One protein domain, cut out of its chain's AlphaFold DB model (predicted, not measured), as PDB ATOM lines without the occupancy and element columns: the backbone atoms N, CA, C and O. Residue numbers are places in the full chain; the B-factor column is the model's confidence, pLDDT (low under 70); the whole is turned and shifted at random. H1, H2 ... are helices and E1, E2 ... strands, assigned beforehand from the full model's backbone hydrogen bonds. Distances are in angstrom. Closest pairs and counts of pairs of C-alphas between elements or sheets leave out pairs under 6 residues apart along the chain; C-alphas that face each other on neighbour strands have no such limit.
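What this domain is: This is residues 5 to 37 and 91 to 215 of the 217 residues of an uncharacterized protein of marine bacterium AO1-C (UniProt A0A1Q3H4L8). The long helix H3 runs along one face of a twisted sheet of four strands, and a second sheet of five strands stands partly face to face with it, nearest at E8. The latter part of H3, residues 192 to 204, also lies over the five-strand sheet. The 158 printed residues hold, in order, H1 E1 E2 E3 E4 E5 E6 E7 E8 H2 H3 E9, a mixed class. The sheets run E1 E2 E3 E4 E5, antiparallel, and E8 E7 E6 E9, mixed. The whole is compact, with a radius of gyration of the C-alphas of 16.2 A and spans of 49 by 37 by 29 A.

How they stand to each other: H1, residues 5 to 8, only grazes the first sheet. E1, residues 17 to 22, and E2, 25 to 31, form a hairpin, with N 20 and O 27 at 2.9 A. E3, 91 to 99, bends by 65 degrees at residue 94; N 28 and O 96 are 2.8 A apart. E4, 104 to 108, and E5, 115 to 118, complete a meander with E3, each strand the antiparallel neighbour of the one before; N 97 and O 106, and N 105 and O 117, are each at 2.8 A. E6, 122 to 134, E7, 137 to 149, and E8, 159 to 164, form another meander, with N 128 and O 144 at 2.8 A and N 145 and O 162 at 2.9 A. The sheets form a sandwich, two sheets face to face, their best planes 12 degrees apart; C-alphas 107 and 161 are 7.2 A apart, the closest of E4 and E8. H2, 170 to 175, is close to but not clearly touching H3, 178 to 204. H3 is over E7 and E6 at a height over the sheet of 8.2 A, making two layers, a helix on one face of a sheet; Ser 143 and Ala 189 have the closest C-alphas of E7 and H3, 5.5 A apart. E9, 208 to 214, is parallel to E6, with N 127 and O 209 at 2.9 A. E8, H2 H3 and E9 form a split strand-helix-strand unit with a right-handed crossover, E7 and E6 between its strands. Each O i to N i+4 pair is within hydrogen-bond range in H2, and 20 of 23 in H3; H1 is too short for such a pair.

Where its parts are: H1 begins at C-alpha 5 (147.718, 89.665, 96.619). E3 is 21.2 A long, E6 32.8 A, E7 35.3 A and H3 38.2 A. H3 begins at C-alpha 178 (177.166, 117.012, 101.944), and E9 ends at C-alpha 214 (166.589, 118.560, 86.948).

The domain as a whole: The C-alphas of Lys 102 and Asn 177, the two farthest apart, are 49.4 A apart. Residues 38 to 90 are not printed, and C-alphas 37 and 91 are 12.0 A apart across the cut. Of the links that are printed whole, none is long. The mean pLDDT of the printed part is 83.8; 21 residues are under 70, among them 32 to 37 and 153 to 157.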
ATOM      1  N   SER A   5     147.142  89.748  95.279       75.00
ATOM      2  CA  SER A   5     147.718  89.665  96.619       75.00
ATOM      3  C   SER A   5     149.228  89.936  96.630       75.00
ATOM      4  O   SER A   5     149.727  90.582  97.551       75.00
ATOM      5  N   LYS A   6     149.957  89.563  95.565       79.44
ATOM      6  CA  LYS A   6     151.397  89.845  95.435       79.44
ATOM      7  C   LYS A   6     151.686  91.342  95.360       79.44
ATOM      8  O   LYS A   6     152.722  91.796  95.834       79.44
ATOM      9  N   PHE A   7     150.755  92.124  94.816       79.31
ATOM     10  CA  PHE A   7     150.883  93.579  94.719       79.31
ATOM     11  C   PHE A   7     150.431  94.311  95.989       79.31
ATOM     12  O   PHE A   7     150.705  95.504  96.126       79.31
ATOM     13  N   ALA A   8     149.794  93.603  96.928       82.94
ATOM     14  CA  ALA A   8     149.335  94.133  98.210       82.94
ATOM     15  C   ALA A   8     150.396  94.073  99.326       82.94
ATOM     16  O   ALA A   8     150.134  94.525 100.441       82.94
ATOM     17  N   GLN A   9     151.588  93.531  99.047       85.31
ATOM     18  CA  GLN A   9     152.693  93.520 100.008       85.31
ATOM     19  C   GLN A   9     153.107  94.955 100.392       85.31
ATOM     20  O   GLN A   9     152.945  95.876  99.590       85.31
ATOM     21  N   PRO A  10     153.652  95.197 101.594       86.06
ATOM     22  CA  PRO A  10     154.218  96.498 101.945       86.06
ATOM     23  C   PRO A  10     155.313  96.947 100.959       86.06
ATOM     24  O   PRO A  10     155.911  96.123 100.263       86.06
ATOM     25  N   PHE A  11     155.562  98.254 100.871       86.44
ATOM     26  CA  PHE A  11     156.734  98.767 100.155       86.44
ATOM     27  C   PHE A  11     157.967  98.664 101.051       86.44
ATOM     28  O   PHE A  11     157.880  98.983 102.239       86.44
ATOM     29  N   ALA A  12     159.092  98.223 100.491       85.25
ATOM     30  CA  ALA A  12     160.352  98.114 101.221       85.25
ATOM     31  C   ALA A  12     161.018  99.484 101.394       85.25
ATOM     32  O   ALA A  12     161.478  99.814 102.484       85.25
ATOM     33  N   SER A  13     161.017 100.298 100.338       80.69
ATOM     34  CA  SER A  13     161.733 101.575 100.294       80.69
ATOM     35  C   SER A  13     160.804 102.769 100.580       80.69
ATOM     36  O   SER A  13     161.223 103.788 101.125       80.69
ATOM     37  N   SER A  14     159.501 102.635 100.301       80.75
ATOM     38  CA  SER A  14     158.482 103.674 100.552       80.75
ATOM     39  C   SER A  14     157.650 103.416 101.816       80.75
ATOM     40  O   SER A  14     156.446 103.167 101.758       80.75
ATOM     41  N   GLU A  15     158.279 103.512 102.987       76.12
ATOM     42  CA  GLU A  15     157.636 103.267 104.290       76.12
ATOM     43  C   GLU A  15     156.488 104.232 104.655       76.12
ATOM     44  O   GLU A  15     155.697 103.960 105.575       76.12
ATOM     45  N   ASP A  16     156.421 105.387 103.986       77.38
ATOM     46  CA  ASP A  16     155.339 106.361 104.117       77.38
ATOM     47  C   ASP A  16     154.131 106.019 103.237       77.38
ATOM     48  O   ASP A  16     153.157 106.768 103.231       77.38
ATOM     49  N   LEU A  17     154.142 104.880 102.540       85.88
ATOM     50  CA  LEU A  17     153.007 104.360 101.792       85.88
ATOM     51  C   LEU A  17     152.468 103.070 102.415       85.88
ATOM     52  O   LEU A  17     153.202 102.166 102.804       85.88
ATOM     53  N   GLN A  18     151.145 102.970 102.466       86.44
ATOM     54  CA  GLN A  18     150.421 101.766 102.849       86.44
ATOM     55  C   GLN A  18     149.659 101.231 101.645       86.44
ATOM     56  O   GLN A  18     148.936 101.983 100.989       86.44
ATOM     57  N   VAL A  19     149.773  99.929 101.398       87.75
ATOM     58  CA  VAL A  19     148.973  99.229 100.393       87.75
ATOM     59  C   VAL A  19     147.879  98.435 101.092       87.75
ATOM     60  O   VAL A  19     148.133  97.765 102.091       87.75
ATOM     61  N   THR A  20     146.655  98.531 100.586       87.94
ATOM     62  CA  THR A  20     145.529  97.692 100.997       87.94
ATOM     63  C   THR A  20     144.844  97.116  99.769       87.94
ATOM     64  O   THR A  20     144.775  97.770  98.727       87.94
ATOM     65  N   LEU A  21     144.330  95.897  99.899       86.94
ATOM     66  CA  LEU A  21     143.526  95.229  98.885       86.94
ATOM     67  C   LEU A  21     142.162  94.928  99.504       86.94
ATOM     68  O   LEU A  21     142.079  94.185 100.479       86.94
ATOM     69  N   GLU A  22     141.109  95.533  98.962       83.69
ATOM     70  CA  GLU A  22     139.721  95.296  99.373       83.69
ATOM     71  C   GLU A  22     138.884  95.073  98.116       83.69
ATOM     72  O   GLU A  22     138.827  95.961  97.271       83.69
ATOM     73  N   ASN A  23     138.226  93.916  97.988       77.44
ATOM     74  CA  ASN A  23     137.326  93.606  96.864       77.44
ATOM     75  C   ASN A  23     137.950  93.912  95.483       77.44
ATOM     76  O   ASN A  23     137.358  94.631  94.680       77.44
ATOM     77  N   ASP A  24     139.182  93.442  95.254       76.38
ATOM     78  CA  ASP A  24     139.978  93.667  94.031       76.38
ATOM     79  C   ASP A  24     140.361  95.130  93.729       76.38
ATOM     80  O   ASP A  24     140.929  95.437  92.676       76.38
ATOM     81  N   LEU A  25     140.128  96.042  94.676       86.44
ATOM     82  CA  LEU A  25     140.620  97.414  94.627       86.44
ATOM     83  C   LEU A  25     141.974  97.501  95.319       86.44
ATOM     84  O   LEU A  25     142.077  97.376  96.544       86.44
ATOM     85  N   LEU A  26     143.017  97.780  94.539       89.81
ATOM     86  CA  LEU A  26     144.336  98.072  95.085       89.81
ATOM     87  C   LEU A  26     144.391  99.546  95.485       89.81
ATOM     88  O   LEU A  26     144.278 100.447  94.656       89.81
ATOM     89  N   SER A  27     144.571  99.802  96.772       89.81
ATOM     90  CA  SER A  27     144.600 101.139  97.348       89.81
ATOM     91  C   SER A  27     145.984 101.428  97.912       89.81
ATOM     92  O   SER A  27     146.392 100.820  98.896       89.81
ATOM     93  N   ILE A  28     146.678 102.407  97.337       90.44
ATOM     94  CA  ILE A  28     147.941 102.933  97.856       90.44
ATOM     95  C   ILE A  28     147.646 104.258  98.551       90.44
ATOM     96  O   ILE A  28     147.143 105.197  97.937       90.44
ATOM     97  N   ARG A  29     147.947 104.350  99.841       87.31
ATOM     98  CA  ARG A  29     147.663 105.523 100.666       87.31
ATOM     99  C   ARG A  29     148.933 106.074 101.277       87.31
ATOM    100  O   ARG A  29     149.738 105.314 101.803       87.31
ATOM    101  N   ARG A  30     149.065 107.398 101.301       85.12
ATOM    102  CA  ARG A  30     150.162 108.043 102.015       85.12
ATOM    103  C   ARG A  30     149.883 108.137 103.516       85.12
ATOM    104  O   ARG A  30     148.830 108.600 103.958       85.12
ATOM    105  N   LEU A  31     150.842 107.704 104.312       76.94
ATOM    106  CA  LEU A  31     150.897 107.852 105.757       76.94
ATOM    107  C   LEU A  31     151.593 109.176 106.086       76.94
ATOM    108  O   LEU A  31     152.557 109.555 105.422       76.94
ATOM    109  N   TYR A  32     151.139 109.907 107.109       67.81
ATOM    110  CA  TYR A  32     151.933 111.044 107.578       67.81
ATOM    111  C   TYR A  32     153.275 110.549 108.131       67.81
ATOM    112  O   TYR A  32     153.329 109.629 108.947       67.81
ATOM    113  N   ARG A  33     154.361 111.218 107.722       54.47
ATOM    114  CA  ARG A  33     155.754 110.877 108.065       54.47
ATOM    115  C   ARG A  33     156.026 110.809 109.574       54.47
ATOM    116  O   ARG A  33     156.949 110.124 110.004       54.47
ATOM    117  N   PHE A  34     155.232 111.482 110.404       59.94
ATOM    118  CA  PHE A  34     155.437 111.514 111.851       59.94
ATOM    119  C   PHE A  34     154.918 110.246 112.555       59.94
ATOM    120  O   PHE A  34     154.066 110.320 113.439       59.94
ATOM    121  N   ARG A  35     155.489 109.074 112.231       55.84
ATOM    122  CA  ARG A  35     155.314 107.840 113.029       55.84
ATOM    123  C   ARG A  35     155.596 108.087 114.518       55.84
ATOM    124  O   ARG A  35     154.886 107.557 115.367       55.84
ATOM    125  N   GLY A  36     156.553 108.966 114.830       59.69
ATOM    126  CA  GLY A  36     156.846 109.405 116.197       59.69
ATOM    127  C   GLY A  36     155.680 110.124 116.883       59.69
ATOM    128  O   GLY A  36     155.447 109.880 118.058       59.69
ATOM    129  N   LEU A  37     154.885 110.924 116.163       65.19
ATOM    130  CA  LEU A  37     153.700 111.581 116.731       65.19
ATOM    131  C   LEU A  37     152.612 110.556 117.081       65.19
ATOM    132  O   LEU A  37     151.942 110.697 118.098       65.19
ATOM    133  N   PHE A  91     146.457 109.830 108.847       60.00
ATOM    134  CA  PHE A  91     146.436 109.333 107.476       60.00
ATOM    135  C   PHE A  91     146.292 110.489 106.497       60.00
ATOM    136  O   PHE A  91     145.373 111.300 106.609       60.00
ATOM    137  N   SER A  92     147.166 110.541 105.489       66.25
ATOM    138  CA  SER A  92     146.956 111.480 104.398       66.25
ATOM    139  C   SER A  92     145.641 111.139 103.696       66.25
ATOM    140  O   SER A  92     145.249 109.972 103.539       66.25
ATOM    141  N   LYS A  93     144.943 112.182 103.252       72.06
ATOM    142  CA  LYS A  93     143.853 112.041 102.283       72.06
ATOM    143  C   LYS A  93     144.388 111.742 100.875       72.06
ATOM    144  O   LYS A  93     143.588 111.480  99.984       72.06
ATOM    145  N   GLU A  94     145.710 111.778 100.679       84.94
ATOM    146  CA  GLU A  94     146.368 111.317  99.455       84.94
ATOM    147  C   GLU A  94     146.265 109.797  99.329       84.94
ATOM    148  O   GLU A  94     146.843 109.043 100.121       84.94
ATOM    149  N   LYS A  95     145.496 109.353  98.336       89.38
ATOM    150  CA  LYS A  95     145.250 107.940  98.050       89.38
ATOM    151  C   LYS A  95     145.110 107.733  96.544       89.38
ATOM    152  O   LYS A  95     144.413 108.492  95.877       89.38
ATOM    153  N   LEU A  96     145.740 106.684  96.039       91.81
ATOM    154  CA  LEU A  96     145.554 106.139  94.702       91.81
ATOM    155  C   LEU A  96     144.748 104.846  94.824       91.81
ATOM    156  O   LEU A  96     145.126 103.956  95.579       91.81
ATOM    157  N   VAL A  97     143.639 104.750  94.100       92.50
ATOM    158  CA  VAL A  97     142.827 103.532  93.989       92.50
ATOM    159  C   VAL A  97     142.897 103.038  92.562       92.50
ATOM    160  O   VAL A  97     142.559 103.778  91.641       92.50
ATOM    161  N   LEU A  98     143.311 101.793  92.391       91.94
ATOM    162  CA  LEU A  98     143.305 101.098  91.118       91.94
ATOM    163  C   LEU A  98     142.208 100.041  91.154       91.94
ATOM    164  O   LEU A  98     142.246  99.123  91.971       91.94
ATOM    165  N   ASP A  99     141.247 100.186  90.252       91.94
ATOM    166  CA  ASP A  99     140.279  99.144  89.939       91.94
ATOM    167  C   ASP A  99     140.775  98.428  88.683       91.94
ATOM    168  O   ASP A  99     140.718  98.972  87.576       91.94
ATOM    169  N   VAL A 100     141.330  97.231  88.871       86.12
ATOM    170  CA  VAL A 100     141.950  96.456  87.787       86.12
ATOM    171  C   VAL A 100     140.891  95.872  86.851       86.12
ATOM    172  O   VAL A 100     141.123  95.788  85.645       86.12
ATOM    173  N   HIS A 101     139.705  95.548  87.370       86.62
ATOM    174  CA  HIS A 101     138.591  95.035  86.573       86.62
ATOM    175  C   HIS A 101     137.983  96.118  85.688       86.62
ATOM    176  O   HIS A 101     137.798  95.911  84.489       86.62
ATOM    177  N   LYS A 102     137.712  97.298  86.258       89.50
ATOM    178  CA  LYS A 102     137.177  98.445  85.512       89.50
ATOM    179  C   LYS A 102     138.251  99.224  84.758       89.50
ATOM    180  O   LYS A 102     137.906 100.122  83.995       89.50
ATOM    181  N   LYS A 103     139.529  98.876  84.950       91.38
ATOM    182  CA  LYS A 103     140.701  99.542  84.363       91.38
ATOM    183  C   LYS A 103     140.695 101.046  84.629       91.38
ATOM    184  O   LYS A 103     140.840 101.849  83.710       91.38
ATOM    185  N   THR A 104     140.489 101.430  85.888       93.31
ATOM    186  CA  THR A 104     140.458 102.842  86.298       93.31
ATOM    187  C   THR A 104     141.434 103.139  87.421       93.31
ATOM    188  O   THR A 104     141.593 102.341  88.344       93.31
ATOM    189  N   ALA A 105     142.042 104.320  87.365       92.38
ATOM    190  CA  ALA A 105     142.863 104.898  88.414       92.38
ATOM    191  C   ALA A 105     142.155 106.130  88.990       92.38
ATOM    192  O   ALA A 105     141.808 107.055  88.258       92.38
ATOM    193  N   THR A 106     141.946 106.145  90.306       92.31
ATOM    194  CA  THR A 106     141.319 107.258  91.024       92.31
ATOM    195  C   THR A 106     142.292 107.866  92.026       92.31
ATOM    196  O   THR A 106     142.820 107.172  92.894       92.31
ATOM    197  N   PHE A 107     142.489 109.177  91.938       89.88
ATOM    198  CA  PHE A 107     143.419 109.955  92.742       89.88
ATOM    199  C   PHE A 107     142.647 110.862  93.693       89.88
ATOM    200  O   PHE A 107     141.966 111.802  93.279       89.88
ATOM    201  N   TYR A 108     142.799 110.616  94.985       87.19
ATOM    202  CA  TYR A 108     142.289 111.468  96.045       87.19
ATOM    203  C   TYR A 108     143.417 112.387  96.500       87.19
ATOM    204  O   TYR A 108     144.488 111.913  96.868       87.19
ATOM    205  N   LYS A 109     143.188 113.704  96.476       81.38
ATOM    206  CA  LYS A 109     144.105 114.713  97.030       81.38
ATOM    207  C   LYS A 109     143.411 115.515  98.116       81.38
ATOM    208  O   LYS A 109     142.201 115.705  98.080       81.38
ATOM    209  N   ASN A 110     144.211 116.044  99.041       68.19
ATOM    210  CA  ASN A 110     143.822 116.558 100.359       68.19
ATOM    211  C   ASN A 110     142.571 117.473 100.425       68.19
ATOM    212  O   ASN A 110     141.958 117.561 101.490       68.19
ATOM    213  N   ARG A 111     142.165 118.142  99.329       57.34
ATOM    214  CA  ARG A 111     141.007 119.065  99.286       57.34
ATOM    215  C   ARG A 111     140.240 119.151  97.950       57.34
ATOM    216  O   ARG A 111     139.441 120.066  97.794       57.34
ATOM    217  N   LYS A 112     140.471 118.266  96.971       63.94
ATOM    218  CA  LYS A 112     139.819 118.356  95.644       63.94
ATOM    219  C   LYS A 112     138.913 117.156  95.380       63.94
ATOM    220  O   LYS A 112     139.105 116.102  95.986       63.94
ATOM    221  N   LYS A 113     137.943 117.325  94.470       80.12
ATOM    222  CA  LYS A 113     137.212 116.195  93.875       80.12
ATOM    223  C   LYS A 113     138.231 115.158  93.378       80.12
ATOM    224  O   LYS A 113     139.285 115.572  92.882       80.12
ATOM    225  N   PRO A 114     137.957 113.855  93.548       86.94
ATOM    226  CA  PRO A 114     138.860 112.832  93.057       86.94
ATOM    227  C   PRO A 114     139.015 112.975  91.544       86.94
ATOM    228  O   PRO A 114     138.046 113.259  90.841       86.94
ATOM    229  N   TYR A 115     140.236 112.786  91.063       87.00
ATOM    230  CA  TYR A 115     140.487 112.650  89.635       87.00
ATOM    231  C   TYR A 115     140.362 111.176  89.285       87.00
ATOM    232  O   TYR A 115     140.963 110.351  89.967       87.00
ATOM    233  N   GLN A 116     139.591 110.836  88.260       91.81
ATOM    234  CA  GLN A 116     139.437 109.460  87.807       91.81
ATOM    235  C   GLN A 116     139.776 109.397  86.327       91.81
ATOM    236  O   GLN A 116     139.239 110.178  85.549       91.81
ATOM    237  N   TYR A 117     140.651 108.462  85.975       91.94
ATOM    238  CA  TYR A 117     141.073 108.207  84.603       91.94
ATOM    239  C   TYR A 117     140.997 106.718  84.312       91.94
ATOM    240  O   TYR A 117     141.202 105.882  85.200       91.94
ATOM    241  N   ARG A 118     140.714 106.373  83.066       93.19
ATOM    242  CA  ARG A 118     140.819 105.005  82.568       93.19
ATOM    243  C   ARG A 118     142.256 104.695  82.158       93.19
ATOM    244  O   ARG A 118     143.029 105.584  81.815       93.19
ATOM    245  N   PHE A 119     142.640 103.422  82.199       93.06
ATOM    246  CA  PHE A 119     144.011 103.008  81.870       93.06
ATOM    247  C   PHE A 119     144.392 103.312  80.422       93.06
ATOM    248  O   PHE A 119     145.552 103.589  80.147       93.06
ATOM    249  N   ASP A 120     143.430 103.304  79.505       92.12
ATOM    250  CA  ASP A 120     143.632 103.674  78.107       92.12
ATOM    251  C   ASP A 120     143.810 105.182  77.897       92.12
ATOM    252  O   ASP A 120     144.345 105.572  76.862       92.12
ATOM    253  N   GLU A 121     143.429 106.032  78.848       91.31
ATOM    254  CA  GLU A 121     143.690 107.480  78.812       91.31
ATOM    255  C   GLU A 121     145.110 107.819  79.288       91.31
ATOM    256  O   GLU A 121     145.635 108.896  78.995       91.31
ATOM    257  N   ILE A 122     145.748 106.892  80.004       91.25
ATOM    258  CA  ILE A 122     147.063 107.070  80.608       91.25
ATOM    259  C   ILE A 122     148.135 106.530  79.658       91.25
ATOM    260  O   ILE A 122     148.117 105.366  79.267       91.25
ATOM    261  N   ILE A 123     149.116 107.366  79.317       91.06
ATOM    262  CA  ILE A 123     150.259 106.947  78.493       91.06
ATOM    263  C   ILE A 123     151.375 106.381  79.365       91.06
ATOM    264  O   ILE A 123     152.019 105.405  78.987       91.06
ATOM    265  N   GLN A 124     151.674 107.044  80.486       92.25
ATOM    266  CA  GLN A 124     152.908 106.780  81.216       92.25
ATOM    267  C   GLN A 124     152.853 107.225  82.678       92.25
ATOM    268  O   GLN A 124     152.360 108.308  83.000       92.25
ATOM    269  N   TRP A 125     153.479 106.422  83.538       94.00
ATOM    270  CA  TRP A 125     153.900 106.814  84.880       94.00
ATOM    271  C   TRP A 125     155.268 107.509  84.811       94.00
ATOM    272  O   TRP A 125     156.269 106.907  84.422       94.00
ATOM    273  N   GLN A 126     155.344 108.792  85.150       93.12
ATOM    274  CA  GLN A 126     156.577 109.576  85.032       93.12
ATOM    275  C   GLN A 126     157.185 109.831  86.404       93.12
ATOM    276  O   GLN A 126     156.595 110.532  87.218       93.12
ATOM    277  N   LEU A 127     158.379 109.306  86.658       93.88
ATOM    278  CA  LEU A 127     159.108 109.566  87.893       93.88
ATOM    279  C   LEU A 127     160.181 110.624  87.628       93.88
ATOM    280  O   LEU A 127     161.085 110.387  86.837       93.88
ATOM    281  N   VAL A 128     160.077 111.789  88.265       92.56
ATOM    282  CA  VAL A 128     160.962 112.940  88.021       92.56
ATOM    283  C   VAL A 128     161.733 113.290  89.286       92.56
ATOM    284  O   VAL A 128     161.132 113.548  90.333       92.56
ATOM    285  N   GLY A 129     163.060 113.328  89.194       91.31
ATOM    286  CA  GLY A 129     163.924 113.809  90.267       91.31
ATOM    287  C   GLY A 129     163.960 115.336  90.343       91.31
ATOM    288  O   GLY A 129     164.135 116.007  89.328       91.31
ATOM    289  N   LYS A 130     163.864 115.896  91.552       90.88
ATOM    290  CA  LYS A 130     164.019 117.334  91.799       90.88
ATOM    291  C   LYS A 130     164.987 117.608  92.941       90.88
ATOM    292  O   LYS A 130     164.860 117.044  94.031       90.88
ATOM    293  N   VAL A 131     165.918 118.526  92.696       87.38
ATOM    294  CA  VAL A 131     166.739 119.151  93.739       87.38
ATOM    295  C   VAL A 131     166.129 120.514  94.056       87.38
ATOM    296  O   VAL A 131     165.777 121.270  93.157       87.38
ATOM    297  N   PHE A 132     165.950 120.828  95.334       86.44
ATOM    298  CA  PHE A 132     165.353 122.088  95.776       86.44
ATOM    299  C   PHE A 132     166.126 122.661  96.958       86.44
ATOM    300  O   PHE A 132     166.758 121.928  97.708       86.44
ATOM    301  N   ARG A 133     166.074 123.975  97.167       81.44
ATOM    302  CA  ARG A 133     166.709 124.605  98.330       81.44
ATOM    303  C   ARG A 133     165.772 124.536  99.535       81.44
ATOM    304  O   ARG A 133     164.623 124.964  99.436       81.44
ATOM    305  N   GLN A 134     166.235 124.006 100.666       79.62
ATOM    306  CA  GLN A 134     165.448 124.029 101.900       79.62
ATOM    307  C   GLN A 134     165.520 125.420 102.552       79.62
ATOM    308  O   GLN A 134     166.552 126.082 102.525       79.62
ATOM    309  N   TYR A 135     164.422 125.876 103.160       57.22
ATOM    310  CA  TYR A 135     164.291 127.246 103.690       57.22
ATOM    311  C   TYR A 135     165.289 127.583 104.823       57.22
ATOM    312  O   TYR A 135     165.604 128.748 105.041       57.22
ATOM    313  N   LYS A 136     165.827 126.570 105.518       65.56
ATOM    314  CA  LYS A 136     166.886 126.700 106.543       65.56
ATOM    315  C   LYS A 136     167.928 125.572 106.475       65.56
ATOM    316  O   LYS A 136     168.590 125.272 107.460       65.56
ATOM    317  N   GLY A 137     168.039 124.918 105.324       61.19
ATOM    318  CA  GLY A 137     168.911 123.765 105.112       61.19
ATOM    319  C   GLY A 137     169.512 123.822 103.718       61.19
ATOM    320  O   GLY A 137     169.049 124.585 102.870       61.19
ATOM    321  N   GLY A 138     170.564 123.045 103.482       76.81
ATOM    322  CA  GLY A 138     171.174 122.925 102.162       76.81
ATOM    323  C   GLY A 138     170.209 122.389 101.084       76.81
ATOM    324  O   GLY A 138     168.982 122.392 101.238       76.81
ATOM    325  N   PRO A 139     170.742 121.926  99.947       80.88
ATOM    326  CA  PRO A 139     169.928 121.294  98.918       80.88
ATOM    327  C   PRO A 139     169.199 120.063  99.473       80.88
ATOM    328  O   PRO A 139     169.808 119.144 100.014       80.88
ATOM    329  N   GLY A 140     167.881 120.058  99.331       84.62
ATOM    330  CA  GLY A 140     167.014 118.910  99.512       84.62
ATOM    331  C   GLY A 140     166.789 118.182  98.192       84.62
ATOM    332  O   GLY A 140     166.895 118.758  97.108       84.62
ATOM    333  N   VAL A 141     166.447 116.904  98.295       88.25
ATOM    334  CA  VAL A 141     166.161 116.040  97.151       88.25
ATOM    335  C   VAL A 141     164.791 115.412  97.343       88.25
ATOM    336  O   VAL A 141     164.398 115.114  98.470       88.25
ATOM    337  N   MET A 142     164.055 115.235  96.254       91.12
ATOM    338  CA  MET A 142     162.853 114.407  96.205       91.12
ATOM    339  C   MET A 142     162.689 113.812  94.809       91.12
ATOM    340  O   MET A 142     163.253 114.325  93.841       91.12
ATOM    341  N   SER A 143     161.898 112.756  94.696       92.00
ATOM    342  CA  SER A 143     161.355 112.301  93.418       92.00
ATOM    343  C   SER A 143     159.837 112.467  93.434       92.00
ATOM    344  O   SER A 143     159.197 112.446  94.485       92.00
ATOM    345  N   ARG A 144     159.245 112.722  92.273       93.00
ATOM    346  CA  ARG A 144     157.805 112.930  92.124       93.00
ATOM    347  C   ARG A 144     157.279 111.994  91.061       93.00
ATOM    348  O   ARG A 144     157.801 111.985  89.950       93.00
ATOM    349  N   LEU A 145     156.260 111.224  91.410       93.12
ATOM    350  CA  LEU A 145     155.541 110.392  90.462       93.12
ATOM    351  C   LEU A 145     154.382 111.195  89.896       93.12
ATOM    352  O   LEU A 145     153.537 111.674  90.648       93.12
ATOM    353  N   TYR A 146     154.335 111.305  88.579       92.06
ATOM    354  CA  TYR A 146     153.283 111.954  87.825       92.06
ATOM    355  C   TYR A 146     152.570 110.958  86.915       92.06
ATOM    356  O   TYR A 146     153.136 109.949  86.491       92.06
ATOM    357  N   LEU A 147     151.329 111.285  86.590       91.06
ATOM    358  CA  LEU A 147     150.533 110.627  85.574       91.06
ATOM    359  C   LEU A 147     150.534 111.487  84.311       91.06
ATOM    360  O   LEU A 147     150.196 112.668  84.392       91.06
ATOM    361  N   ARG A 148     150.887 110.892  83.169       90.19
ATOM    362  CA  ARG A 148     150.789 111.537  81.856       90.19
ATOM    363  C   ARG A 148     149.611 110.986  81.067       90.19
ATOM    364  O   ARG A 148     149.525 109.772  80.858       90.19
ATOM    365  N   LEU A 149     148.755 111.878  80.584       90.31
ATOM    366  CA  LEU A 149     147.542 111.535  79.838       90.31
ATOM    367  C   LEU A 149     147.727 111.704  78.323       90.31
ATOM    368  O   LEU A 149     148.611 112.434  77.871       90.31
ATOM    369  N   LYS A 150     146.877 111.039  77.530       87.25
ATOM    370  CA  LYS A 150     146.861 111.159  76.060       87.25
ATOM    371  C   LYS A 150     146.526 112.560  75.566       87.25
ATOM    372  O   LYS A 150     147.165 113.042  74.637       87.25
ATOM    373  N   GLU A 151     145.561 113.208  76.206       81.38
ATOM    374  CA  GLU A 151     145.012 114.498  75.772       81.38
ATOM    375  C   GLU A 151     145.532 115.681  76.609       81.38
ATOM    376  O   GLU A 151     144.894 116.729  76.697       81.38
ATOM    377  N   GLU A 152     146.702 115.547  77.242       73.38
ATOM    378  CA  GLU A 152     147.285 116.642  78.021       73.38
ATOM    379  C   GLU A 152     147.916 117.713  77.109       73.38
ATOM    380  O   GLU A 152     148.796 117.401  76.298       73.38
ATOM    381  N   PRO A 153     147.534 119.001  77.250       67.50
ATOM    382  CA  PRO A 153     148.187 120.066  76.512       67.50
ATOM    383  C   PRO A 153     149.669 120.154  76.913       67.50
ATOM    384  O   PRO A 153     149.985 120.077  78.101       67.50
ATOM    385  N   PRO A 154     150.595 120.414  75.972       61.88
ATOM    386  CA  PRO A 154     152.044 120.359  76.210       61.88
ATOM    387  C   PRO A 154     152.582 121.324  77.282       61.88
ATOM    388  O   PRO A 154     153.730 121.195  77.697       61.88
ATOM    389  N   LYS A 155     151.780 122.296  77.738       62.19
ATOM    390  CA  LYS A 155     152.136 123.244  78.810       62.19
ATOM    391  C   LYS A 155     151.521 122.900  80.171       62.19
ATOM    392  O   LYS A 155     151.786 123.607  81.142       62.19
ATOM    393  N   HIS A 156     150.679 121.873  80.254       67.62
ATOM    394  CA  HIS A 156     150.020 121.521  81.503       67.62
ATOM    395  C   HIS A 156     150.978 120.748  82.406       67.62
ATOM    396  O   HIS A 156     151.708 119.868  81.955       67.62
ATOM    397  N   THR A 157     150.997 121.086  83.695       69.56
ATOM    398  CA  THR A 157     151.750 120.305  84.678       69.56
ATOM    399  C   THR A 157     151.078 118.935  84.803       69.56
ATOM    400  O   THR A 157     149.876 118.920  85.095       69.56
ATOM    401  N   PRO A 158     151.809 117.823  84.594       80.38
ATOM    402  CA  PRO A 158     151.264 116.480  84.749       80.38
ATOM    403  C   PRO A 158     150.671 116.273  86.142       80.38
ATOM    404  O   PRO A 158     151.058 116.934  87.117       80.38
ATOM    405  N   ILE A 159     149.742 115.331  86.266       85.19
ATOM    406  CA  ILE A 159     149.049 115.095  87.534       85.19
ATOM    407  C   ILE A 159     150.005 114.413  88.508       85.19
ATOM    408  O   ILE A 159     150.318 113.236  88.374       85.19
ATOM    409  N   GLU A 160     150.477 115.153  89.510       89.06
ATOM    410  CA  GLU A 160     151.324 114.593  90.567       89.06
ATOM    411  C   GLU A 160     150.525 113.575  91.389       89.06
ATOM    412  O   GLU A 160     149.422 113.870  91.843       89.06
ATOM    413  N   VAL A 161     151.080 112.394  91.606       88.50
ATOM    414  CA  VAL A 161     150.449 111.273  92.305       88.50
ATOM    415  C   VAL A 161     151.014 111.171  93.716       88.50
ATOM    416  O   VAL A 161     150.274 111.307  94.687       88.50
ATOM    417  N   PHE A 162     152.334 111.004  93.817       89.94
ATOM    418  CA  PHE A 162     153.066 110.900  95.076       89.94
ATOM    419  C   PHE A 162     154.389 111.664  94.995       89.94
ATOM    420  O   PHE A 162     154.978 111.820  93.924       89.94
ATOM    421  N   VAL A 163     154.867 112.119  96.153       89.94
ATOM    422  CA  VAL A 163     156.178 112.757  96.317       89.94
ATOM    423  C   VAL A 163     156.995 111.909  97.275       89.94
ATOM    424  O   VAL A 163     156.570 111.724  98.412       89.94
ATOM    425  N   PHE A 164     158.168 111.454  96.861       89.62
ATOM    426  CA  PHE A 164     159.055 110.627  97.667       89.62
ATOM    427  C   PHE A 164     160.240 111.443  98.150       89.62
ATOM    428  O   PHE A 164     160.912 112.130  97.376       89.62
ATOM    429  N   TYR A 165     160.502 111.349  99.445       88.19
ATOM    430  CA  TYR A 165     161.676 111.947 100.061       88.19
ATOM    431  C   TYR A 165     162.726 110.864 100.328       88.19
ATOM    432  O   TYR A 165     162.352 109.708 100.520       88.19
ATOM    433  N   PRO A 166     164.017 111.232 100.382       85.00
ATOM    434  CA  PRO A 166     165.072 110.326 100.803       85.00
ATOM    435  C   PRO A 166     164.794 109.773 102.205       85.00
ATOM    436  O   PRO A 166     164.422 110.524 103.118       85.00
ATOM    437  N   SER A 167     165.024 108.477 102.367       82.38
ATOM    438  CA  SER A 167     164.898 107.712 103.608       82.38
ATOM    439  C   SER A 167     166.274 107.192 104.023       82.38
ATOM    440  O   SER A 167     166.546 105.999 103.990       82.38
ATOM    441  N   LEU A 168     167.172 108.117 104.368       80.94
ATOM    442  CA  LEU A 168     168.508 107.779 104.853       80.94
ATOM    443  C   LEU A 168     168.503 107.585 106.370       80.94
ATOM    444  O   LEU A 168     167.864 108.354 107.095       80.94
ATOM    445  N   ASP A 169     169.281 106.615 106.847       78.75
ATOM    446  CA  ASP A 169     169.481 106.394 108.277       78.75
ATOM    447  C   ASP A 169     170.060 107.631 108.970       78.75
ATOM    448  O   ASP A 169     170.858 108.392 108.404       78.75
ATOM    449  N   LEU A 170     169.696 107.801 110.243       74.75
ATOM    450  CA  LEU A 170     170.141 108.931 111.062       74.75
ATOM    451  C   LEU A 170     171.674 108.995 111.138       74.75
ATOM    452  O   LEU A 170     172.256 110.068 111.020       74.75
ATOM    453  N   ARG A 171     172.331 107.834 111.266       77.75
ATOM    454  CA  ARG A 171     173.796 107.723 111.292       77.75
ATOM    455  C   ARG A 171     174.408 108.269 110.004       77.75
ATOM    456  O   ARG A 171     175.235 109.169 110.071       77.75
ATOM    457  N   THR A 172     173.954 107.790 108.849       76.75
ATOM    458  CA  THR A 172     174.436 108.220 107.526       76.75
ATOM    459  C   THR A 172     174.218 109.714 107.299       76.75
ATOM    460  O   THR A 172     175.089 110.388 106.753       76.75
ATOM    461  N   SER A 173     173.086 110.237 107.773       74.94
ATOM    462  CA  SER A 173     172.739 111.659 107.680       74.94
ATOM    463  C   SER A 173     173.619 112.558 108.557       74.94
ATOM    464  O   SER A 173     173.795 113.728 108.232       74.94
ATOM    465  N   LEU A 174     174.161 112.030 109.660       75.44
ATOM    466  CA  LEU A 174     174.989 112.774 110.613       75.44
ATOM    467  C   LEU A 174     176.494 112.626 110.358       75.44
ATOM    468  O   LEU A 174     177.252 113.530 110.696       75.44
ATOM    469  N   THR A 175     176.945 111.504 109.788       76.69
ATOM    470  CA  THR A 175     178.381 111.221 109.621       76.69
ATOM    471  C   THR A 175     178.940 111.614 108.259       76.69
ATOM    472  O   THR A 175     180.147 111.804 108.144       76.69
ATOM    473  N   LYS A 176     178.109 111.703 107.211       79.19
ATOM    474  CA  LYS A 176     178.583 112.021 105.857       79.19
ATOM    475  C   LYS A 176     178.536 113.517 105.583       79.19
ATOM    476  O   LYS A 176     177.547 114.186 105.869       79.19
ATOM    477  N   ASN A 177     179.591 114.036 104.959       80.25
ATOM    478  CA  ASN A 177     179.588 115.405 104.456       80.25
ATOM    479  C   ASN A 177     178.650 115.521 103.239       80.25
ATOM    480  O   ASN A 177     178.379 114.549 102.532       80.25
ATOM    481  N   PHE A 178     178.183 116.732 102.950       76.62
ATOM    482  CA  PHE A 178     177.166 117.012 101.944       76.62
ATOM    483  C   PHE A 178     177.505 116.478 100.537       76.62
ATOM    484  O   PHE A 178     176.619 115.996  99.833       76.62
ATOM    485  N   LYS A 179     178.787 116.509 100.139       79.81
ATOM    486  CA  LYS A 179     179.248 115.980  98.840       79.81
ATOM    487  C   LYS A 179     178.982 114.479  98.673       79.81
ATOM    488  O   LYS A 179     178.686 114.047  97.567       79.81
ATOM    489  N   GLU A 180     179.056 113.711  99.755       83.56
ATOM    490  CA  GLU A 180     178.773 112.270  99.757       83.56
ATOM    491  C   GLU A 180     177.301 111.977 100.057       83.56
ATOM    492  O   GLU A 180     176.753 110.982  99.591       83.56
ATOM    493  N   LEU A 181     176.649 112.855 100.822       84.25
ATOM    494  CA  LEU A 181     175.248 112.708 101.194       84.25
ATOM    495  C   LEU A 181     174.309 112.941 100.003       84.25
ATOM    496  O   LEU A 181     173.330 112.218  99.843       84.25
ATOM    497  N   LEU A 182     174.599 113.924  99.146       85.50
ATOM    498  CA  LEU A 182     173.715 114.298  98.040       85.50
ATOM    499  C   LEU A 182     173.493 113.164  97.013       85.50
ATOM    500  O   LEU A 182     172.334 112.940  96.656       85.50
ATOM    501  N   PRO A 183     174.524 112.430  96.544       89.50
ATOM    502  CA  PRO A 183     174.328 111.250  95.701       89.50
ATOM    503  C   PRO A 183     173.439 110.191  96.361       89.50
ATOM    504  O   PRO A 183     172.506 109.712  95.727       89.50
ATOM    505  N   LEU A 184     173.645 109.913  97.652       88.88
ATOM    506  CA  LEU A 184     172.848 108.932  98.400       88.88
ATOM    507  C   LEU A 184     171.394 109.374  98.559       88.88
ATOM    508  O   LEU A 184     170.476 108.568  98.462       88.88
ATOM    509  N   MET A 185     171.159 110.671  98.772       87.94
ATOM    510  CA  MET A 185     169.805 111.222  98.823       87.94
ATOM    511  C   MET A 185     169.087 111.082  97.476       87.94
ATOM    512  O   MET A 185     167.891 110.795  97.447       87.94
ATOM    513  N   LYS A 186     169.802 111.300  96.367       91.31
ATOM    514  CA  LYS A 186     169.281 111.099  95.009       91.31
ATOM    515  C   LYS A 186     168.957 109.631  94.754       91.31
ATOM    516  O   LYS A 186     167.861 109.320  94.309       91.31
ATOM    517  N   GLU A 187     169.871 108.733  95.077       91.81
ATOM    518  CA  GLU A 187     169.657 107.300  94.900       91.81
ATOM    519  C   GLU A 187     168.467 106.804  95.730       91.81
ATOM    520  O   GLU A 187     167.505 106.302  95.160       91.81
ATOM    521  N   SER A 188     168.437 107.109  97.031       90.75
ATOM    522  CA  SER A 188     167.328 106.739  97.918       90.75
ATOM    523  C   SER A 188     165.978 107.291  97.445       90.75
ATOM    524  O   SER A 188     164.995 106.561  97.364       90.75
ATOM    525  N   ALA A 189     165.894 108.574  97.072       90.38
ATOM    526  CA  ALA A 189     164.633 109.128  96.574       90.38
ATOM    527  C   ALA A 189     164.191 108.485  95.247       90.38
ATOM    528  O   ALA A 189     162.988 108.350  95.008       90.38
ATOM    529  N   LYS A 190     165.134 108.112  94.374       93.56
ATOM    530  CA  LYS A 190     164.837 107.395  93.132       93.56
ATOM    531  C   LYS A 190     164.324 105.988  93.434       93.56
ATOM    532  O   LYS A 190     163.267 105.646  92.920       93.56
ATOM    533  N   GLU A 191     165.017 105.221  94.273       94.00
ATOM    534  CA  GLU A 191     164.634 103.858  94.665       94.00
ATOM    535  C   GLU A 191     163.223 103.812  95.254       94.00
ATOM    536  O   GLU A 191     162.390 103.026  94.800       94.00
ATOM    537  N   ASN A 192     162.915 104.728  96.180       91.38
ATOM    538  CA  ASN A 192     161.594 104.834  96.802       91.38
ATOM    539  C   ASN A 192     160.483 104.986  95.750       91.38
ATOM    540  O   ASN A 192     159.465 104.292  95.797       91.38
ATOM    541  N   GLY A 193     160.686 105.879  94.778       92.38
ATOM    542  CA  GLY A 193     159.720 106.110  93.706       92.38
ATOM    543  C   GLY A 193     159.697 105.010  92.642       92.38
ATOM    544  O   GLY A 193     158.638 104.735  92.075       92.38
ATOM    545  N   GLN A 194     160.841 104.381  92.369       94.69
ATOM    546  CA  GLN A 194     160.992 103.326  91.371       94.69
ATOM    547  C   GLN A 194     160.227 102.070  91.780       94.69
ATOM    548  O   GLN A 194     159.467 101.553  90.967       94.69
ATOM    549  N   GLU A 195     160.335 101.640  93.040       93.81
ATOM    550  CA  GLU A 195     159.587 100.483  93.556       93.81
ATOM    551  C   GLU A 195     158.074 100.646  93.320       93.81
ATOM    552  O   GLU A 195     157.374  99.730  92.875       93.81
ATOM    553  N   VAL A 196     157.561 101.850  93.582       92.94
ATOM    554  CA  VAL A 196     156.146 102.178  93.395       92.94
ATOM    555  C   VAL A 196     155.789 102.203  91.911       92.94
ATOM    556  O   VAL A 196     154.778 101.620  91.525       92.94
ATOM    557  N   ALA A 197     156.611 102.830  91.067       93.94
ATOM    558  CA  ALA A 197     156.379 102.916  89.627       93.94
ATOM    559  C   ALA A 197     156.401 101.540  88.936       93.94
ATOM    560  O   ALA A 197     155.521 101.249  88.127       93.94
ATOM    561  N   GLU A 198     157.344 100.669  89.298       94.38
ATOM    562  CA  GLU A 198     157.427  99.293  88.800       94.38
ATOM    563  C   GLU A 198     156.195  98.485  89.201       94.38
ATOM    564  O   GLU A 198     155.593  97.798  88.373       94.38
ATOM    565  N   ARG A 199     155.753  98.618  90.456       91.81
ATOM    566  CA  ARG A 199     154.538  97.950  90.922       91.81
ATOM    567  C   ARG A 199     153.300  98.442  90.177       91.81
ATOM    568  O   ARG A 199     152.468  97.630  89.776       91.81
ATOM    569  N   LEU A 200     153.193  99.750  89.942       92.94
ATOM    570  CA  LEU A 200     152.113 100.332  89.148       92.94
ATOM    571  C   LEU A 200     152.139  99.833  87.702       92.94
ATOM    572  O   LEU A 200     151.081  99.476  87.184       92.94
ATOM    573  N   GLN A 201     153.309  99.738  87.065       93.81
ATOM    574  CA  GLN A 201     153.434  99.151  85.729       93.81
ATOM    575  C   GLN A 201     152.982  97.689  85.721       93.81
ATOM    576  O   GLN A 201     152.212  97.297  84.853       93.81
ATOM    577  N   ASN A 202     153.380  96.889  86.708       91.81
ATOM    578  CA  ASN A 202     152.991  95.480  86.764       91.81
ATOM    579  C   ASN A 202     151.473  95.293  86.938       91.81
ATOM    580  O   ASN A 202     150.882  94.394  86.337       91.81
ATOM    581  N   VAL A 203     150.825  96.164  87.718       89.69
ATOM    582  CA  VAL A 203     149.372  96.116  87.953       89.69
ATOM    583  C   VAL A 203     148.583  96.659  86.760       89.69
ATOM    584  O   VAL A 203     147.576  96.077  86.369       89.69
ATOM    585  N   THR A 204     149.021  97.778  86.183       90.69
ATOM    586  CA  THR A 204     148.246  98.527  85.177       90.69
ATOM    587  C   THR A 204     148.659  98.250  83.735       90.69
ATOM    588  O   THR A 204     147.915  98.593  82.822       90.69
ATOM    589  N   GLN A 205     149.825  97.630  83.522       91.50
ATOM    590  CA  GLN A 205     150.491  97.442  82.224       91.50
ATOM    591  C   GLN A 205     150.859  98.757  81.508       91.50
ATOM    592  O   GLN A 205     151.261  98.752  80.347       91.50
ATOM    593  N   ILE A 206     150.754  99.890  82.204       92.88
ATOM    594  CA  ILE A 206     151.151 101.208  81.710       92.88
ATOM    595  C   ILE A 206     152.655 101.374  81.961       92.88
ATOM    596  O   ILE A 206     153.096 101.174  83.098       92.88
ATOM    597  N   PRO A 207     153.458 101.764  80.957       95.00
ATOM    598  CA  PRO A 207     154.899 101.894  81.126       95.00
ATOM    599  C   PRO A 207     155.250 103.023  82.097       95.00
ATOM    600  O   PRO A 207     154.578 104.059  82.144       95.00
ATOM    601  N   TRP A 208     156.353 102.866  82.827       95.12
ATOM    602  CA  TRP A 208     156.942 103.950  83.607       95.12
ATOM    603  C   TRP A 208     158.266 104.440  83.008       95.12
ATOM    604  O   TRP A 208     158.906 103.751  82.213       95.12
ATOM    605  N   ARG A 209     158.675 105.669  83.343       94.44
ATOM    606  CA  ARG A 209     159.983 106.217  82.950       94.44
ATOM    607  C   ARG A 209     160.566 107.121  84.022       94.44
ATOM    608  O   ARG A 209     159.870 107.970  84.576       94.44
ATOM    609  N   TRP A 210     161.867 106.958  84.245       93.62
ATOM    610  CA  TRP A 210     162.680 107.856  85.053       93.62
ATOM    611  C   TRP A 210     163.136 109.074  84.243       93.62
ATOM    612  O   TRP A 210     163.637 108.944  83.124       93.62
ATOM    613  N   TYR A 211     162.992 110.248  84.842       89.75
ATOM    614  CA  TYR A 211     163.544 111.513  84.388       89.75
ATOM    615  C   TYR A 211     164.528 111.991  85.446       89.75
ATOM    616  O   TYR A 211     164.165 112.186  86.609       89.75
ATOM    617  N   GLU A 212     165.781 112.150  85.027       86.69
ATOM    618  CA  GLU A 212     166.876 112.517  85.915       86.69
ATOM    619  C   GLU A 212     166.640 113.841  86.643       86.69
ATOM    620  O   GLU A 212     165.820 114.673  86.250       86.69
ATOM    621  N   TYR A 213     167.396 114.016  87.727       78.69
ATOM    622  CA  TYR A 213     167.353 115.205  88.564       78.69
ATOM    623  C   TYR A 213     167.572 116.467  87.740       78.69
ATOM    624  O   TYR A 213     168.679 116.721  87.272       78.69
ATOM    625  N   ASN A 214     166.522 117.273  87.618       68.12
ATOM    626  CA  ASN A 214     166.589 118.560  86.948       68.12
ATOM    627  C   ASN A 214     166.546 119.689  87.984       68.12
ATOM    628  O   ASN A 214     165.796 119.630  88.959       68.12
ATOM    629  N   GLU A 215     167.356 120.725  87.776       55.34
ATOM    630  CA  GLU A 215     167.326 121.953  88.582       55.34
ATOM    631  C   GLU A 215     166.242 122.932  88.102       55.34
ATOM    632  O   GLU A 215     165.825 123.810  88.854       55.34
TER     633      GLU A 215